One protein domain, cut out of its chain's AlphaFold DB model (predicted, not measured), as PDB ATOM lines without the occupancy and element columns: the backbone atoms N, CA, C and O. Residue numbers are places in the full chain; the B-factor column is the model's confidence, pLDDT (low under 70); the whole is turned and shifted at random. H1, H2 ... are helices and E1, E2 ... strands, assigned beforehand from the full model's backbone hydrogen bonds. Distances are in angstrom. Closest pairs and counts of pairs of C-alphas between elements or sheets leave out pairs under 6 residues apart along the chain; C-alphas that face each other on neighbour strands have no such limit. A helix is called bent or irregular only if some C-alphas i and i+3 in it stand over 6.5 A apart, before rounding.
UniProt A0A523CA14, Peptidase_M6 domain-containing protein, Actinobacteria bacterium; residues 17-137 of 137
ATOM      1  N   TRP A  17     218.951 138.658 133.416       96.81
ATOM      2  CA  TRP A  17     219.874 139.130 134.449       96.81
ATOM      3  C   TRP A  17     219.162 140.111 135.367       96.81
ATOM      4  O   TRP A  17     218.502 141.038 134.897       96.81
ATOM      5  N   TYR A  18     219.332 139.929 136.673       96.69
ATOM      6  CA  TYR A  18     218.957 140.929 137.661       96.69
ATOM      7  C   TYR A  18     220.188 141.749 138.041       96.69
ATOM      8  O   TYR A  18     221.185 141.198 138.511       96.69
ATOM      9  N   CYS A  19     220.111 143.061 137.824       96.44
ATOM     10  CA  CYS A  19     221.181 144.001 138.133       96.44
ATOM     11  C   CYS A  19     220.783 144.888 139.318       96.44
ATOM     12  O   CYS A  19     219.805 145.632 139.225       96.44
ATOM     13  N   ASP A  20     221.558 144.837 140.401       96.31
ATOM     14  CA  ASP A  20     221.343 145.613 141.623       96.31
ATOM     15  C   ASP A  20     222.537 146.535 141.896       96.31
ATOM     16  O   ASP A  20     223.569 146.132 142.433       96.31
ATOM     17  N   THR A  21     222.379 147.816 141.564       96.06
ATOM     18  CA  THR A  21     223.426 148.829 141.749       96.06
ATOM     19  C   THR A  21     223.706 149.175 143.215       96.06
ATOM     20  O   THR A  21     224.614 149.961 143.478       96.06
ATOM     21  N   SER A  22     222.937 148.643 144.174       95.75
ATOM     22  CA  SER A  22     223.255 148.773 145.603       95.75
ATOM     23  C   SER A  22     224.401 147.852 146.040       95.75
ATOM     24  O   SER A  22     225.035 148.111 147.064       95.75
ATOM     25  N   GLN A  23     224.695 146.806 145.260       97.25
ATOM     26  CA  GLN A  23     225.812 145.892 145.488       97.25
ATOM     27  C   GLN A  23     227.048 146.357 144.710       97.25
ATOM     28  O   GLN A  23     226.956 146.747 143.548       97.25
ATOM     29  N   ALA A  24     228.224 146.297 145.336       96.69
ATOM     30  CA  ALA A  24     229.478 146.707 144.698       96.69
ATOM     31  C   ALA A  24     230.100 145.608 143.817       96.69
ATOM     32  O   ALA A  24     230.937 145.900 142.963       96.69
ATOM     33  N   ASP A  25     229.722 144.348 144.039       96.88
ATOM     34  CA  ASP A  25     230.315 143.183 143.390       96.88
ATOM     35  C   ASP A  25     229.335 141.989 143.324       96.88
ATOM     36  O   ASP A  25     228.163 142.095 143.685       96.88
ATOM     37  N   ASN A  26     229.806 140.852 142.799       96.00
ATOM     38  CA  ASN A  26     229.033 139.616 142.612       96.00
ATOM     39  C   ASN A  26     229.430 138.498 143.596       96.00
ATOM     40  O   ASN A  26     229.268 137.312 143.297       96.00
ATOM     41  N   ASN A  27     229.988 138.832 144.760       95.69
ATOM     42  CA  ASN A  27     230.432 137.861 145.753       95.69
ATOM     43  C   ASN A  27     229.264 137.283 146.567       95.69
ATOM     44  O   ASN A  27     229.112 137.509 147.770       95.69
ATOM     45  N   ALA A  28     228.486 136.414 145.923       93.12
ATOM     46  CA  ALA A  28     227.359 135.712 146.536       93.12
ATOM     47  C   ALA A  28     227.748 134.798 147.720       93.12
ATOM     48  O   ALA A  28     226.874 134.266 148.400       93.12
ATOM     49  N   SER A  29     229.045 134.596 147.997       94.00
ATOM     50  CA  SER A  29     229.485 133.909 149.222       94.00
ATOM     51  C   SER A  29     229.393 134.806 150.461       94.00
ATOM     52  O   SER A  29     229.244 134.291 151.565       94.00
ATOM     53  N   VAL A  30     229.490 136.130 150.288       96.06
ATOM     54  CA  VAL A  30     229.339 137.132 151.357       96.06
ATOM     55  C   VAL A  30     227.885 137.586 151.466       96.06
ATOM     56  O   VAL A  30     227.364 137.700 152.573       96.06
ATOM     57  N   HIS A  31     227.218 137.796 150.329       94.69
ATOM     58  CA  HIS A  31     225.818 138.219 150.250       94.69
ATOM     59  C   HIS A  31     225.002 137.247 149.379       94.69
ATOM     60  O   HIS A  31     224.782 137.493 148.191       94.69
ATOM     61  N   PRO A  32     224.556 136.110 149.946       96.69
ATOM     62  CA  PRO A  32     223.820 135.109 149.189       96.69
ATOM     63  C   PRO A  32     222.555 135.655 148.534       96.69
ATOM     64  O   PRO A  32     221.805 136.418 149.142       96.69
ATOM     65  N   GLY A  33     222.318 135.260 147.285       96.00
ATOM     66  CA  GLY A  33     221.171 135.729 146.509       96.00
ATOM     67  C   GLY A  33     221.257 137.172 146.004       96.00
ATOM     68  O   GLY A  33     220.378 137.577 145.252       96.00
ATOM     69  N   SER A  34     222.278 137.944 146.381       97.00
ATOM     70  CA  SER A  34     222.430 139.352 145.987       97.00
ATOM     71  C   SER A  34     223.763 139.567 145.270       97.00
ATOM     72  O   SER A  34     224.733 138.855 145.523       97.00
ATOM     73  N   GLY A  35     223.826 140.534 144.362       96.94
ATOM     74  CA  GLY A  35     225.046 140.911 143.651       96.94
ATOM     75  C   GLY A  35     224.766 141.998 142.620       96.94
ATOM     76  O   GLY A  35     223.611 142.232 142.275       96.94
ATOM     77  N   PHE A  36     225.817 142.651 142.128       97.38
ATOM     78  CA  PHE A  36     225.708 143.728 141.143       97.38
ATOM     79  C   PHE A  36     224.956 143.296 139.875       97.38
ATOM     80  O   PHE A  36     224.121 144.037 139.368       97.38
ATOM     81  N   ALA A  37     225.240 142.097 139.367       96.94
ATOM     82  CA  ALA A  37     224.553 141.486 138.237       96.94
ATOM     83  C   ALA A  37     224.583 139.962 138.377       96.94
ATOM     84  O   ALA A  37     225.647 139.351 138.242       96.94
ATOM     85  N   LEU A  38     223.426 139.348 138.627       96.69
ATOM     86  CA  LEU A  38     223.278 137.900 138.768       96.69
ATOM     87  C   LEU A  38     222.285 137.347 137.734       96.69
ATOM     88  O   LEU A  38     221.237 137.960 137.511       96.69
ATOM     89  N   PRO A  39     222.579 136.195 137.103       96.56
ATOM     90  CA  PRO A  39     221.630 135.544 136.211       96.56
ATOM     91  C   PRO A  39     220.452 134.979 137.014       96.56
ATOM     92  O   PRO A  39     220.630 134.435 138.106       96.56
ATOM     93  N   VAL A  40     219.251 135.109 136.460       97.75
ATOM     94  CA  VAL A  40     218.029 134.488 136.971       97.75
ATOM     95  C   VAL A  40     217.885 133.117 136.325       97.75
ATOM     96  O   VAL A  40     217.939 133.000 135.103       97.75
ATOM     97  N   ASP A  41     217.700 132.093 137.151       97.62
ATOM     98  CA  ASP A  41     217.564 130.712 136.705       97.62
ATOM     99  C   ASP A  41     216.089 130.354 136.483       97.62
ATOM    100  O   ASP A  41     215.304 130.381 137.431       97.62
ATOM    101  N   ALA A  42     215.705 130.007 135.254       98.12
ATOM    102  CA  ALA A  42     214.359 129.535 134.939       98.12
ATOM    103  C   ALA A  42     213.948 128.275 135.736       98.12
ATOM    104  O   ALA A  42     212.762 128.082 136.017       98.12
ATOM    105  N   HIS A  43     214.919 127.460 136.161       97.62
ATOM    106  CA  HIS A  43     214.742 126.238 136.942       97.62
ATOM    107  C   HIS A  43     215.481 126.325 138.290       97.62
ATOM    108  O   HIS A  43     216.377 125.532 138.568       97.62
ATOM    109  N   PRO A  44     215.061 127.202 139.223       96.62
ATOM    110  CA  PRO A  44     215.870 127.600 140.384       96.62
ATOM    111  C   PRO A  44     216.138 126.487 141.411       96.62
ATOM    112  O   PRO A  44     216.853 126.691 142.391       96.62
ATOM    113  N   LYS A  45     215.547 125.301 141.238       96.44
ATOM    114  CA  LYS A  45     215.708 124.177 142.158       96.44
ATOM    115  C   LYS A  45     217.107 123.580 142.026       96.44
ATOM    116  O   LYS A  45     217.452 122.995 141.006       96.44
ATOM    117  N   ALA A  46     217.845 123.569 143.130       96.31
ATOM    118  CA  ALA A  46     219.207 123.063 143.180       96.31
ATOM    119  C   ALA A  46     219.335 121.605 142.690       96.31
ATOM    120  O   ALA A  46     218.758 120.664 143.256       96.31
ATOM    121  N   LEU A  47     220.193 121.397 141.691       95.88
ATOM    122  CA  LEU A  47     220.559 120.086 141.170       95.88
ATOM    123  C   LEU A  47     221.489 119.375 142.159       95.88
ATOM    124  O   LEU A  47     222.524 119.902 142.581       95.88
ATOM    125  N   THR A  48     221.150 118.136 142.512       94.88
ATOM    126  CA  THR A  48     221.906 117.346 143.494       94.88
ATOM    127  C   THR A  48     222.171 115.926 143.005       94.88
ATOM    128  O   THR A  48     221.344 115.286 142.361       94.88
ATOM    129  N   ARG A  49     223.325 115.379 143.386       92.81
ATOM    130  CA  ARG A  49     223.649 113.955 143.249       92.81
ATOM    131  C   ARG A  49     223.037 113.185 144.403       92.81
ATOM    132  O   ARG A  49     223.251 113.544 145.569       92.81
ATOM    133  N   ASN A  50     222.347 112.088 144.090       86.81
ATOM    134  CA  ASN A  50     221.665 111.242 145.079       86.81
ATOM    135  C   ASN A  50     220.720 112.040 146.011       86.81
ATOM    136  O   ASN A  50     220.578 111.683 147.180       86.81
ATOM    137  N   GLY A  51     220.152 113.164 145.554       85.69
ATOM    138  CA  GLY A  51     219.265 114.006 146.370       85.69
ATOM    139  C   GLY A  51     219.938 114.773 147.518       85.69
ATOM    140  O   GLY A  51     219.236 115.380 148.322       85.69
ATOM    141  N   LYS A  52     221.274 114.717 147.645       86.94
ATOM    142  CA  LYS A  52     222.004 115.264 148.807       86.94
ATOM    143  C   LYS A  52     223.175 116.161 148.434       86.94
ATOM    144  O   LYS A  52     223.331 117.231 149.007       86.94
ATOM    145  N   ASN A  53     224.023 115.723 147.505       93.38
ATOM    146  CA  ASN A  53     225.282 116.418 147.234       93.38
ATOM    147  C   ASN A  53     225.106 117.394 146.076       93.38
ATOM    148  O   ASN A  53     225.008 116.958 144.927       93.38
ATOM    149  N   LEU A  54     225.121 118.690 146.375       95.38
ATOM    150  CA  LEU A  54     224.993 119.765 145.394       95.38
ATOM    151  C   LEU A  54     226.000 119.610 144.238       95.38
ATOM    152  O   LEU A  54     227.161 119.220 144.440       95.38
ATOM    153  N   TRP A  55     225.537 119.871 143.019       95.44
ATOM    154  CA  TRP A  55     226.404 120.060 141.859       95.44
ATOM    155  C   TRP A  55     226.994 121.474 141.845       95.44
ATOM    156  O   TRP A  55     226.368 122.417 142.307       95.44
ATOM    157  N   ARG A  56     228.209 121.648 141.314       93.56
ATOM    158  CA  ARG A  56     228.860 122.973 141.253       93.56
ATOM    159  C   ARG A  56     228.026 123.957 140.425       93.56
ATOM    160  O   ARG A  56     227.422 123.527 139.451       93.56
ATOM    161  N   ASN A  57     228.097 125.259 140.715       92.12
ATOM    162  CA  ASN A  57     227.268 126.283 140.051       92.12
ATOM    163  C   ASN A  57     227.375 126.290 138.521       92.12
ATOM    164  O   ASN A  57     226.371 126.480 137.862       92.12
ATOM    165  N   ARG A  58     228.541 125.961 137.945       89.38
ATOM    166  CA  ARG A  58     228.686 125.793 136.483       89.38
ATOM    167  C   ARG A  58     227.715 124.762 135.883       89.38
ATOM    168  O   ARG A  58     227.373 124.854 134.717       89.38
ATOM    169  N   ILE A  59     227.343 123.748 136.661       93.88
ATOM    170  CA  ILE A  59     226.374 122.725 136.262       93.88
ATOM    171  C   ILE A  59     224.956 123.225 136.510       93.88
ATOM    172  O   ILE A  59     224.093 122.926 135.709       93.88
ATOM    173  N   GLN A  60     224.728 123.968 137.597       94.88
ATOM    174  CA  GLN A  60     223.413 124.536 137.916       94.88
ATOM    175  C   GLN A  60     222.932 125.442 136.782       94.88
ATOM    176  O   GLN A  60     221.810 125.317 136.349       94.88
ATOM    177  N   THR A  61     223.815 126.267 136.219       92.88
ATOM    178  CA  THR A  61     223.441 127.292 135.235       92.88
ATOM    179  C   THR A  61     223.132 126.777 133.821       92.88
ATOM    180  O   THR A  61     223.034 127.579 132.894       92.88
ATOM    181  N   TYR A  62     223.092 125.460 133.590       94.56
ATOM    182  CA  TYR A  62     222.919 124.923 132.233       94.56
ATOM    183  C   TYR A  62     221.501 125.145 131.684       94.56
ATOM    184  O   TYR A  62     221.355 125.299 130.475       94.56
ATOM    185  N   ASP A  63     220.494 125.202 132.559       95.69
ATOM    186  CA  ASP A  63     219.062 125.324 132.267       95.69
ATOM    187  C   ASP A  63     218.462 126.668 132.715       95.69
ATOM    188  O   ASP A  63     217.245 126.795 132.855       95.69
ATOM    189  N   SER A  64     219.302 127.693 132.887       96.75
ATOM    190  CA  SER A  64     218.864 129.010 133.367       96.75
ATOM    191  C   SER A  64     218.050 129.822 132.361       96.75
ATOM    192  O   SER A  64     217.430 130.812 132.746       96.75
ATOM    193  N   THR A  65     218.065 129.461 131.079       96.81
ATOM    194  CA  THR A  65     217.376 130.229 130.041       96.81
ATOM    195  C   THR A  65     215.870 129.979 130.028       96.81
ATOM    196  O   THR A  65     215.381 128.871 130.243       96.81
ATOM    197  N   PHE A  66     215.124 131.039 129.728       97.75
ATOM    198  CA  PHE A  66     213.692 130.992 129.472       97.75
ATOM    199  C   PHE A  66     213.450 130.718 127.987       97.75
ATOM    200  O   PHE A  66     214.105 131.302 127.123       97.75
ATOM    201  N   GLY A  67     212.497 129.853 127.657       96.44
ATOM    202  CA  GLY A  67     212.274 129.441 126.278       96.44
ATOM    203  C   GLY A  67     211.013 128.615 126.074       96.44
ATOM    204  O   GLY A  67     210.244 128.358 126.997       96.44
ATOM    205  N   LEU A  68     210.805 128.205 124.823       95.81
ATOM    206  CA  LEU A  68     209.649 127.410 124.390       95.81
ATOM    207  C   LEU A  68     209.957 125.909 124.279       95.81
ATOM    208  O   LEU A  68     209.069 125.111 123.989       95.81
ATOM    209  N   GLN A  69     211.218 125.528 124.473       94.81
ATOM    210  CA  GLN A  69     211.708 124.165 124.310       94.81
ATOM    211  C   GLN A  69     211.982 123.540 125.676       94.81
ATOM    212  O   GLN A  69     212.380 124.224 126.617       94.81
ATOM    213  N   ALA A  70     211.723 122.236 125.784       96.56
ATOM    214  CA  ALA A  70     212.149 121.460 126.941       96.56
ATOM    215  C   ALA A  70     213.678 121.394 126.981       96.56
ATOM    216  O   ALA A  70     214.317 121.407 125.927       96.56
ATOM    217  N   THR A  71     214.248 121.289 128.179       96.31
ATOM    218  CA  THR A  71     215.703 121.265 128.317       96.31
ATOM    219  C   THR A  71     216.288 119.955 127.796       96.31
ATOM    220  O   THR A  71     215.654 118.901 127.900       96.31
ATOM    221  N   ASP A  72     217.513 119.968 127.281       94.75
ATOM    222  CA  ASP A  72     218.221 118.720 127.008       94.75
ATOM    223  C   ASP A  72     218.501 117.958 128.308       94.75
ATOM    224  O   ASP A  72     218.874 118.526 129.337       94.75
ATOM    225  N   ALA A  73     218.387 116.630 128.252       94.25
ATOM    226  CA  ALA A  73     218.862 115.791 129.342       94.25
ATOM    227  C   ALA A  73     220.394 115.879 129.450       94.25
ATOM    228  O   ALA A  73     221.111 115.788 128.452       94.25
ATOM    229  N   LEU A  74     220.901 115.976 130.679       92.62
ATOM    230  CA  LEU A  74     222.326 116.140 130.953       92.62
ATOM    231  C   LEU A  74     222.872 114.913 131.706       92.62
ATOM    232  O   LEU A  74     222.682 114.784 132.921       92.62
ATOM    233  N   PRO A  75     223.545 113.970 131.017       92.75
ATOM    234  CA  PRO A  75     224.239 112.875 131.682       92.75
ATOM    235  C   PRO A  75     225.497 113.412 132.376       92.75
ATOM    236  O   PRO A  75     226.344 114.007 131.725       92.75
ATOM    237  N   LEU A  76     225.635 113.194 133.688       92.62
ATOM    238  CA  LEU A  76     226.825 113.608 134.439       92.62
ATOM    239  C   LEU A  76     227.464 112.440 135.165       92.62
ATOM    240  O   LEU A  76     226.787 111.678 135.851       92.62
ATOM    241  N   HIS A  77     228.785 112.354 135.118       92.31
ATOM    242  CA  HIS A  77     229.550 111.382 135.874       92.31
ATOM    243  C   HIS A  77     230.247 112.041 137.061       92.31
ATOM    244  O   HIS A  77     230.841 113.115 136.979       92.31
ATOM    245  N   TYR A  78     230.217 111.354 138.198       90.31
ATOM    246  CA  TYR A  78     231.017 111.709 139.362       90.31
ATOM    247  C   TYR A  78     231.682 110.457 139.918       90.31
ATOM    248  O   TYR A  78     231.005 109.472 140.209       90.31
ATOM    249  N   ASN A  79     233.013 110.480 140.036       89.88
ATOM    250  CA  ASN A  79     233.828 109.320 140.416       89.88
ATOM    251  C   ASN A  79     233.503 108.059 139.589       89.88
ATOM    252  O   ASN A  79     233.456 106.950 140.115       89.88
ATOM    253  N   GLY A  80     233.241 108.241 138.291       88.69
ATOM    254  CA  GLY A  80     232.931 107.164 137.348       88.69
ATOM    255  C   GLY A  80     231.521 106.575 137.443       88.69
ATOM    256  O   GLY A  80     231.225 105.624 136.726       88.69
ATOM    257  N   LYS A  81     230.641 107.132 138.283       91.19
ATOM    258  CA  LYS A  81     229.221 106.762 138.347       91.19
ATOM    259  C   LYS A  81     228.361 107.802 137.629       91.19
ATOM    260  O   LYS A  81     228.551 108.991 137.863       91.19
ATOM    261  N   LEU A  82     227.409 107.343 136.811       92.12
ATOM    262  CA  LEU A  82     226.430 108.178 136.110       92.12
ATOM    263  C   LEU A  82     225.319 108.675 137.054       92.12
ATOM    264  O   LEU A  82     224.781 107.926 137.873       92.12
ATOM    265  N   TYR A  83     224.968 109.943 136.883       94.06
ATOM    266  CA  TYR A  83     223.930 110.707 137.560       94.06
ATOM    267  C   TYR A  83     223.199 111.548 136.505       94.06
ATOM    268  O   TYR A  83     223.606 112.683 136.249       94.06
ATOM    269  N   PRO A  84     222.168 111.004 135.842       93.12
ATOM    270  CA  PRO A  84     221.481 111.735 134.789       93.12
ATOM    271  C   PRO A  84     220.602 112.833 135.388       93.12
ATOM    272  O   PRO A  84     219.880 112.597 136.362       93.12
ATOM    273  N   ILE A  85     220.649 114.016 134.787       93.69
ATOM    274  CA  ILE A  85     219.665 115.073 135.000       93.69
ATOM    275  C   ILE A  85     218.620 114.939 133.886       93.69
ATOM    276  O   ILE A  85     218.991 114.983 132.709       93.69
ATOM    277  N   PRO A  86     217.344 114.671 134.221       94.44
ATOM    278  CA  PRO A  86     216.304 114.526 133.214       94.44
ATOM    279  C   PRO A  86     215.993 115.872 132.554       94.44
ATOM    280  O   PRO A  86     216.154 116.918 133.177       94.44
ATOM    281  N   SER A  87     215.486 115.808 131.324       96.50
ATOM    282  CA  SER A  87     214.866 116.952 130.652       96.50
ATOM    283  C   SER A  87     213.755 117.547 131.523       96.50
ATOM    284  O   SER A  87     212.967 116.811 132.132       96.50
ATOM    285  N   LEU A  88     213.712 118.874 131.589       97.12
ATOM    286  CA  LEU A  88     212.692 119.657 132.275       97.12
ATOM    287  C   LEU A  88     211.769 120.315 131.247       97.12
ATOM    288  O   LEU A  88     212.165 120.602 130.117       97.12
ATOM    289  N   SER A  89     210.517 120.546 131.641       97.75
ATOM    290  CA  SER A  89     209.556 121.280 130.817       97.75
ATOM    291  C   SER A  89     210.040 122.700 130.531       97.75
ATOM    292  O   SER A  89     210.674 123.316 131.378       97.75
ATOM    293  N   ALA A  90     209.667 123.240 129.371       96.94
ATOM    294  CA  ALA A  90     209.957 124.623 129.017       96.94
ATOM    295  C   ALA A  90     209.399 125.615 130.055       96.94
ATOM    296  O   ALA A  90     208.269 125.458 130.529       96.94
ATOM    297  N   VAL A  91     210.165 126.670 130.337       98.25
ATOM    298  CA  VAL A  91     209.735 127.817 131.143       98.25
ATOM    299  C   VAL A  91     209.851 129.060 130.268       98.25
ATOM    300  O   VAL A  91     210.946 129.555 130.026       98.25
ATOM    301  N   SER A  92     208.724 129.559 129.764       97.44
ATOM    302  CA  SER A  92     208.700 130.663 128.795       97.44
ATOM    303  C   SER A  92     208.528 132.042 129.424       97.44
ATOM    304  O   SER A  92     208.708 133.045 128.738       97.44
ATOM    305  N   VAL A  93     208.175 132.107 130.710       98.19
ATOM    306  CA  VAL A  93     207.835 133.356 131.397       98.19
ATOM    307  C   VAL A  93     208.719 133.536 132.619       98.19
ATOM    308  O   VAL A  93     208.675 132.737 133.557       98.19
ATOM    309  N   PHE A  94     209.477 134.625 132.635       98.38
ATOM    310  CA  PHE A  94     209.952 135.206 133.880       98.38
ATOM    311  C   PHE A  94     208.795 135.961 134.538       98.38
ATOM    312  O   PHE A  94     208.150 136.789 133.896       98.38
ATOM    313  N   ASP A  95     208.548 135.698 135.815       98.19
ATOM    314  CA  ASP A  95     207.537 136.369 136.624       98.19
ATOM    315  C   ASP A  95     208.172 136.776 137.954       98.19
ATOM    316  O   ASP A  95     208.485 135.934 138.794       98.19
ATOM    317  N   SER A  96     208.357 138.081 138.157       97.19
ATOM    318  CA  SER A  96     208.987 138.627 139.369       97.19
ATOM    319  C   SER A  96     208.198 138.369 140.660       97.19
ATOM    320  O   SER A  96     208.687 138.682 141.743       97.19
ATOM    321  N   MET A  97     206.983 137.814 140.579       98.00
ATOM    322  CA  MET A  97     206.238 137.339 141.749       98.00
ATOM    323  C   MET A  97     206.683 135.946 142.223       98.00
ATOM    324  O   MET A  97     206.294 135.526 143.315       98.00
ATOM    325  N   LEU A  98     207.480 135.223 141.430       97.75
ATOM    326  CA  LEU A  98     208.038 133.918 141.779       97.75
ATOM    327  C   LEU A  98     209.406 134.049 142.461       97.75
ATOM    328  O   LEU A  98     210.111 135.048 142.329       97.75
ATOM    329  N   SER A  99     209.790 133.004 143.199       97.38
ATOM    330  CA  SER A  99     211.117 132.916 143.813       97.38
ATOM    331  C   SER A  99     212.095 132.213 142.882       97.38
ATOM    332  O   SER A  99     211.885 131.054 142.525       97.38
ATOM    333  N   TYR A 100     213.208 132.885 142.597       97.81
ATOM    334  CA  TYR A 100     214.361 132.349 141.864       97.81
ATOM    335  C   TYR A 100     215.555 132.041 142.784       97.81
ATOM    336  O   TYR A 100     216.691 131.881 142.338       97.81
ATOM    337  N   TYR A 101     215.284 131.956 144.089       97.75
ATOM    338  CA  TYR A 101     216.252 131.632 145.127       97.75
ATOM    339  C   TYR A 101     215.995 130.240 145.716       97.75
ATOM    340  O   TYR A 101     214.896 129.974 146.214       97.75
ATOM    341  N   ASP A 102     217.017 129.377 145.738       97.25
ATOM    342  CA  ASP A 102     217.019 128.131 146.510       97.25
ATOM    343  C   ASP A 102     218.090 128.192 147.606       97.25
ATOM    344  O   ASP A 102     219.292 128.288 147.346       97.25
ATOM    345  N   ALA A 103     217.659 128.066 148.862       96.00
ATOM    346  CA  ALA A 103     218.544 128.058 150.025       96.00
ATOM    347  C   ALA A 103     219.562 126.898 150.018       96.00
ATOM    348  O   ALA A 103     220.558 126.954 150.739       96.00
ATOM    349  N   LYS A 104     219.342 125.847 149.216       95.69
ATOM    350  CA  LYS A 104     220.311 124.760 149.000       95.69
ATOM    351  C   LYS A 104     221.427 125.133 148.026       95.69
ATOM    352  O   LYS A 104     222.460 124.467 148.040       95.69
ATOM    353  N   ASN A 105     221.236 126.168 147.210       96.31
ATOM    354  CA  ASN A 105     222.232 126.716 146.291       96.31
ATOM    355  C   ASN A 105     222.352 128.250 146.442       96.31
ATOM    356  O   ASN A 105     222.133 129.004 145.491       96.31
ATOM    357  N   PRO A 106     222.712 128.744 147.637       95.56
ATOM    358  CA  PRO A 106     222.592 130.161 147.976       95.56
ATOM    359  C   PRO A 106     223.577 131.058 147.200       95.56
ATOM    360  O   PRO A 106     223.348 132.255 147.048       95.56
ATOM    361  N   THR A 107     224.663 130.480 146.676       95.12
ATOM    362  CA  THR A 107     225.690 131.183 145.887       95.12
ATOM    363  C   THR A 107     225.461 131.110 144.376       95.12
ATOM    364  O   THR A 107     226.233 131.687 143.613       95.12
ATOM    365  N   GLY A 108     224.459 130.349 143.934       94.81
ATOM    366  CA  GLY A 108     224.109 130.160 142.525       94.81
ATOM    367  C   GLY A 108     222.642 130.449 142.235       94.81
ATOM    368  O   GLY A 108     222.145 129.983 141.221       94.81
ATOM    369  N   SER A 109     221.966 131.168 143.131       96.69
ATOM    370  CA  SER A 109     220.577 131.603 142.974       96.69
ATOM    371  C   SER A 109     220.476 133.105 143.244       96.69
ATOM    372  O   SER A 109     221.406 133.685 143.810       96.69
ATOM    373  N   VAL A 110     219.354 133.731 142.887       97.25
ATOM    374  CA  VAL A 110     219.168 135.187 142.996       97.25
ATOM    375  C   VAL A 110     217.841 135.543 143.661       97.25
ATOM    376  O   VAL A 110     216.815 134.907 143.430       97.25
ATOM    377  N   ILE A 111     217.869 136.569 144.508       97.62
ATOM    378  CA  ILE A 111     216.689 137.181 145.115       97.62
ATOM    379  C   ILE A 111     216.314 138.387 144.261       97.62
ATOM    380  O   ILE A 111     217.064 139.356 144.171       97.62
ATOM    381  N   THR A 112     215.141 138.327 143.641       96.50
ATOM    382  CA  THR A 112     214.597 139.411 142.820       96.50
ATOM    383  C   THR A 112     213.522 140.186 143.587       96.50
ATOM    384  O   THR A 112     212.796 139.595 144.391       96.50
ATOM    385  N   PRO A 113     213.362 141.498 143.346       95.75
ATOM    386  CA  PRO A 113     212.282 142.273 143.939       95.75
ATOM    387  C   PRO A 113     210.927 141.861 143.350       95.75
ATOM    388  O   PRO A 113     210.787 141.674 142.140       95.75
ATOM    389  N   VAL A 114     209.906 141.788 144.205       96.81
ATOM    390  CA  VAL A 114     208.532 141.488 143.788       96.81
ATOM    391  C   VAL A 114     207.886 142.758 143.246       96.81
ATOM    392  O   VAL A 114     207.455 143.620 144.010       96.81
ATOM    393  N   THR A 115     207.844 142.883 141.921       96.81
ATOM    394  CA  THR A 115     207.341 144.088 141.234       96.81
ATOM    395  C   THR A 115     206.105 143.831 140.373       96.81
ATOM    396  O   THR A 115     205.438 144.778 139.972       96.81
ATOM    397  N   GLY A 116     205.782 142.564 140.089       96.00
ATOM    398  CA  GLY A 116     204.724 142.183 139.146       96.00
ATOM    399  C   GLY A 116     205.157 142.232 137.675       96.00
ATOM    400  O   GLY A 116     204.352 141.937 136.797       96.00
ATOM    401  N   ALA A 117     206.420 142.574 137.397       96.44
ATOM    402  CA  ALA A 117     207.002 142.494 136.064       96.44
ATOM    403  C   ALA A 117     207.014 141.049 135.553       96.44
ATOM    404  O   ALA A 117     207.349 140.124 136.305       96.44
ATOM    405  N   LYS A 118     206.700 140.893 134.265       97.94
ATOM    406  CA  LYS A 118     206.788 139.635 133.529       97.94
ATOM    407  C   LYS A 118     207.544 139.846 132.228       97.94
ATOM    408  O   LYS A 118     207.423 140.905 131.619       97.94
ATOM    409  N   ILE A 119     208.310 138.843 131.821       97.00
ATOM    410  CA  ILE A 119     208.964 138.799 130.514       97.00
ATOM    411  C   ILE A 119     208.619 137.448 129.905       97.00
ATOM    412  O   ILE A 119     208.959 136.415 130.481       97.00
ATOM    413  N   GLU A 120     207.919 137.457 128.776       97.75
ATOM    414  CA  GLU A 120     207.444 136.248 128.111       97.75
ATOM    415  C   GLU A 120     208.128 136.057 126.759       97.75
ATOM    416  O   GLU A 120     208.190 136.960 125.923       97.75
ATOM    417  N   VAL A 121     208.632 134.846 126.545       95.19
ATOM    418  CA  VAL A 121     209.150 134.401 125.258       95.19
ATOM    419  C   VAL A 121     207.976 133.991 124.374       95.19
ATOM    420  O   VAL A 121     207.361 132.954 124.601       95.19
ATOM    421  N   LEU A 122     207.690 134.785 123.340       93.50
ATOM    422  CA  LEU A 122     206.552 134.551 122.437       93.50
ATOM    423  C   LEU A 122     206.913 133.753 121.176       93.50
ATOM    424  O   LEU A 122     206.040 133.200 120.510       93.50
ATOM    425  N   GLY A 123     208.195 133.690 120.827       88.56
ATOM    426  CA  GLY A 123     208.653 133.011 119.623       88.56
ATOM    427  C   GLY A 123     210.166 132.901 119.560       88.56
ATOM    428  O   GLY A 123     210.887 133.655 120.215       88.56
ATOM    429  N   THR A 124     210.631 131.947 118.757       83.56
ATOM    430  CA  THR A 124     212.049 131.713 118.478       83.56
ATOM    431  C   THR A 124     212.298 132.007 117.000       83.56
ATOM    432  O   THR A 124     211.429 131.769 116.158       83.56
ATOM    433  N   GLY A 125     213.462 132.554 116.663       74.81
ATOM    434  CA  GLY A 125     213.837 132.810 115.277       74.81
ATOM    435  C   GLY A 125     215.332 132.634 115.083       74.81
ATOM    436  O   GLY A 125     216.109 132.974 115.969       74.81
ATOM    437  N   THR A 126     215.742 132.130 113.923       61.25
ATOM    438  CA  THR A 126     217.155 132.088 113.536       61.25
ATOM    439  C   THR A 126     217.608 133.480 113.116       61.25
ATOM    440  O   THR A 126     217.103 134.033 112.138       61.25
ATOM    441  N   ALA A 127     218.567 134.036 113.837       56.56
ATOM    442  CA  ALA A 127     219.319 135.206 113.428       56.56
ATOM    443  C   ALA A 127     220.221 134.864 112.235       56.56
ATOM    444  O   ALA A 127     220.664 133.729 112.041       56.56
ATOM    445  N   SER A 128     220.478 135.873 111.408       53.94
ATOM    446  CA  SER A 128     221.240 135.756 110.161       53.94
ATOM    447  C   SER A 128     222.722 135.416 110.359       53.94
ATOM    448  O   SER A 128     223.387 135.031 109.400       53.94
ATOM    449  N   ASP A 129     223.234 135.533 111.582       59.16
ATOM    450  CA  ASP A 129     224.580 135.141 112.008       59.16
ATOM    451  C   ASP A 129     224.623 133.751 112.678       59.16
ATOM    452  O   ASP A 129     225.678 133.319 113.143       59.16
ATOM    453  N   GLY A 130     223.497 133.029 112.699       47.81
ATOM    454  CA  GLY A 130     223.373 131.713 113.321       47.81
ATOM    455  C   GLY A 130     223.059 131.738 114.822       47.81
ATOM    456  O   GLY A 130     222.942 130.663 115.408       47.81
ATOM    457  N   ALA A 131     222.891 132.908 115.450       50.28
ATOM    458  CA  ALA A 131     222.312 133.005 116.793       50.28
ATOM    459  C   ALA A 131     220.780 132.830 116.740       50.28
ATOM    460  O   ALA A 131     220.180 133.024 115.695       50.28
ATOM    461  N   CYS A 132     220.098 132.473 117.829       47.22
ATOM    462  CA  CYS A 132     218.631 132.565 117.903       47.22
ATOM    463  C   CYS A 132     218.247 133.886 118.589       47.22
ATOM    464  O   CYS A 132     218.723 134.158 119.689       47.22
ATOM    465  N   THR A 133     217.402 134.714 117.967       48.00
ATOM    466  CA  THR A 133     216.919 135.985 118.550       48.00
ATOM    467  C   THR A 133     215.473 135.862 119.026       48.00
ATOM    468  O   THR A 133     214.643 135.280 118.328       48.00
ATOM    469  N   TRP A 134     215.163 136.448 120.187       46.91
ATOM    470  CA  TRP A 134     213.865 136.356 120.870       46.91
ATOM    471  C   TRP A 134     213.137 137.703 120.838       46.91
ATOM    472  O   TRP A 134     213.736 138.735 121.145       46.91
ATOM    473  N   ALA A 135     211.851 137.705 120.485       39.12
ATOM    474  CA  ALA A 135     211.001 138.893 120.560       39.12
ATOM    475  C   ALA A 135     210.260 138.920 121.907       39.12
ATOM    476  O   ALA A 135     209.563 137.962 122.240       39.12
ATOM    477  N   CYS A 136     210.419 140.010 122.666       37.47
ATOM    478  CA  CYS A 136     209.642 140.299 123.876       37.47
ATOM    479  C   CYS A 136     208.486 141.244 123.511       37.47
ATOM    480  O   CYS A 136     208.701 142.189 122.747       37.47
ATOM    481  N   GLY A 137     207.288 140.980 124.035       37.22
ATOM    482  CA  GLY A 137     206.091 141.819 123.892       37.22
ATOM    483  C   GLY A 137     205.583 142.317 125.233       37.22
ATOM    484  O   GLY A 137     205.932 141.685 126.256       37.22
TER     485      GLY A 137
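This is residues 17 to 137 of the 137 residues of the protein "Peptidase_M6 domain-containing protein" of Actinobacteria bacterium (UniProt A0A523CA14). Little regular structure is here: long loops and one short helix, H1, make the middle, with the E1-E2 hairpin on one side, the E3-E4 hairpin at one end and a strongly twisted meander, E5-E6-E7, each strand antiparallel to the one before, toward the other. The printed part has 121 residues, 41 in named elements, mostly strand: E1 E2 H1 E3 E4 E5 E6 E7. It is compact, radius of gyration of the C-alphas 15.7 A, spanning 45 by 36 by 27 A.

Find C-alpha 17 at (219.874, 139.130, 134.449), where E1, residues 17 to 19, begins; E2 is residues 37 to 40. H1, residues 57 to 63, is irregular: C-alphas 60 and 63 are 7.2 A apart. Next come E3, residues 74 to 78, E4, 81 to 85, and E5, 93 to 95. E6, residues 118 to 126, runs 23.8 A and bends by 53 degrees at residue 123; E7, residues 132 to 136, ends at (209.642, 140.299, 123.876).

Look for N 18 and O 38, 2.9 A apart, in hairpin E1-E2, and N 83 and O 76, 2.7 A, in hairpin E3-E4. E6 is staggered: it pairs with E5 over residues 118 to 120, N 94 to O 119 2.8 A, and with E7 over 121 to 126, N 133 to O 125 2.9 A. H1, not on this sheet, has 1 of 3 O i to N i+4 and 2 of 4 O i to N i+3 pairs within hydrogen-bond range.

The farthest C-alphas, Gly 80 and Gly 137, are 45.9 A apart. The printed part has no cut; links E1 to E2, E2 to H1 and E5 to E6 are long. Residues 126 to 137 have pLDDT under 70.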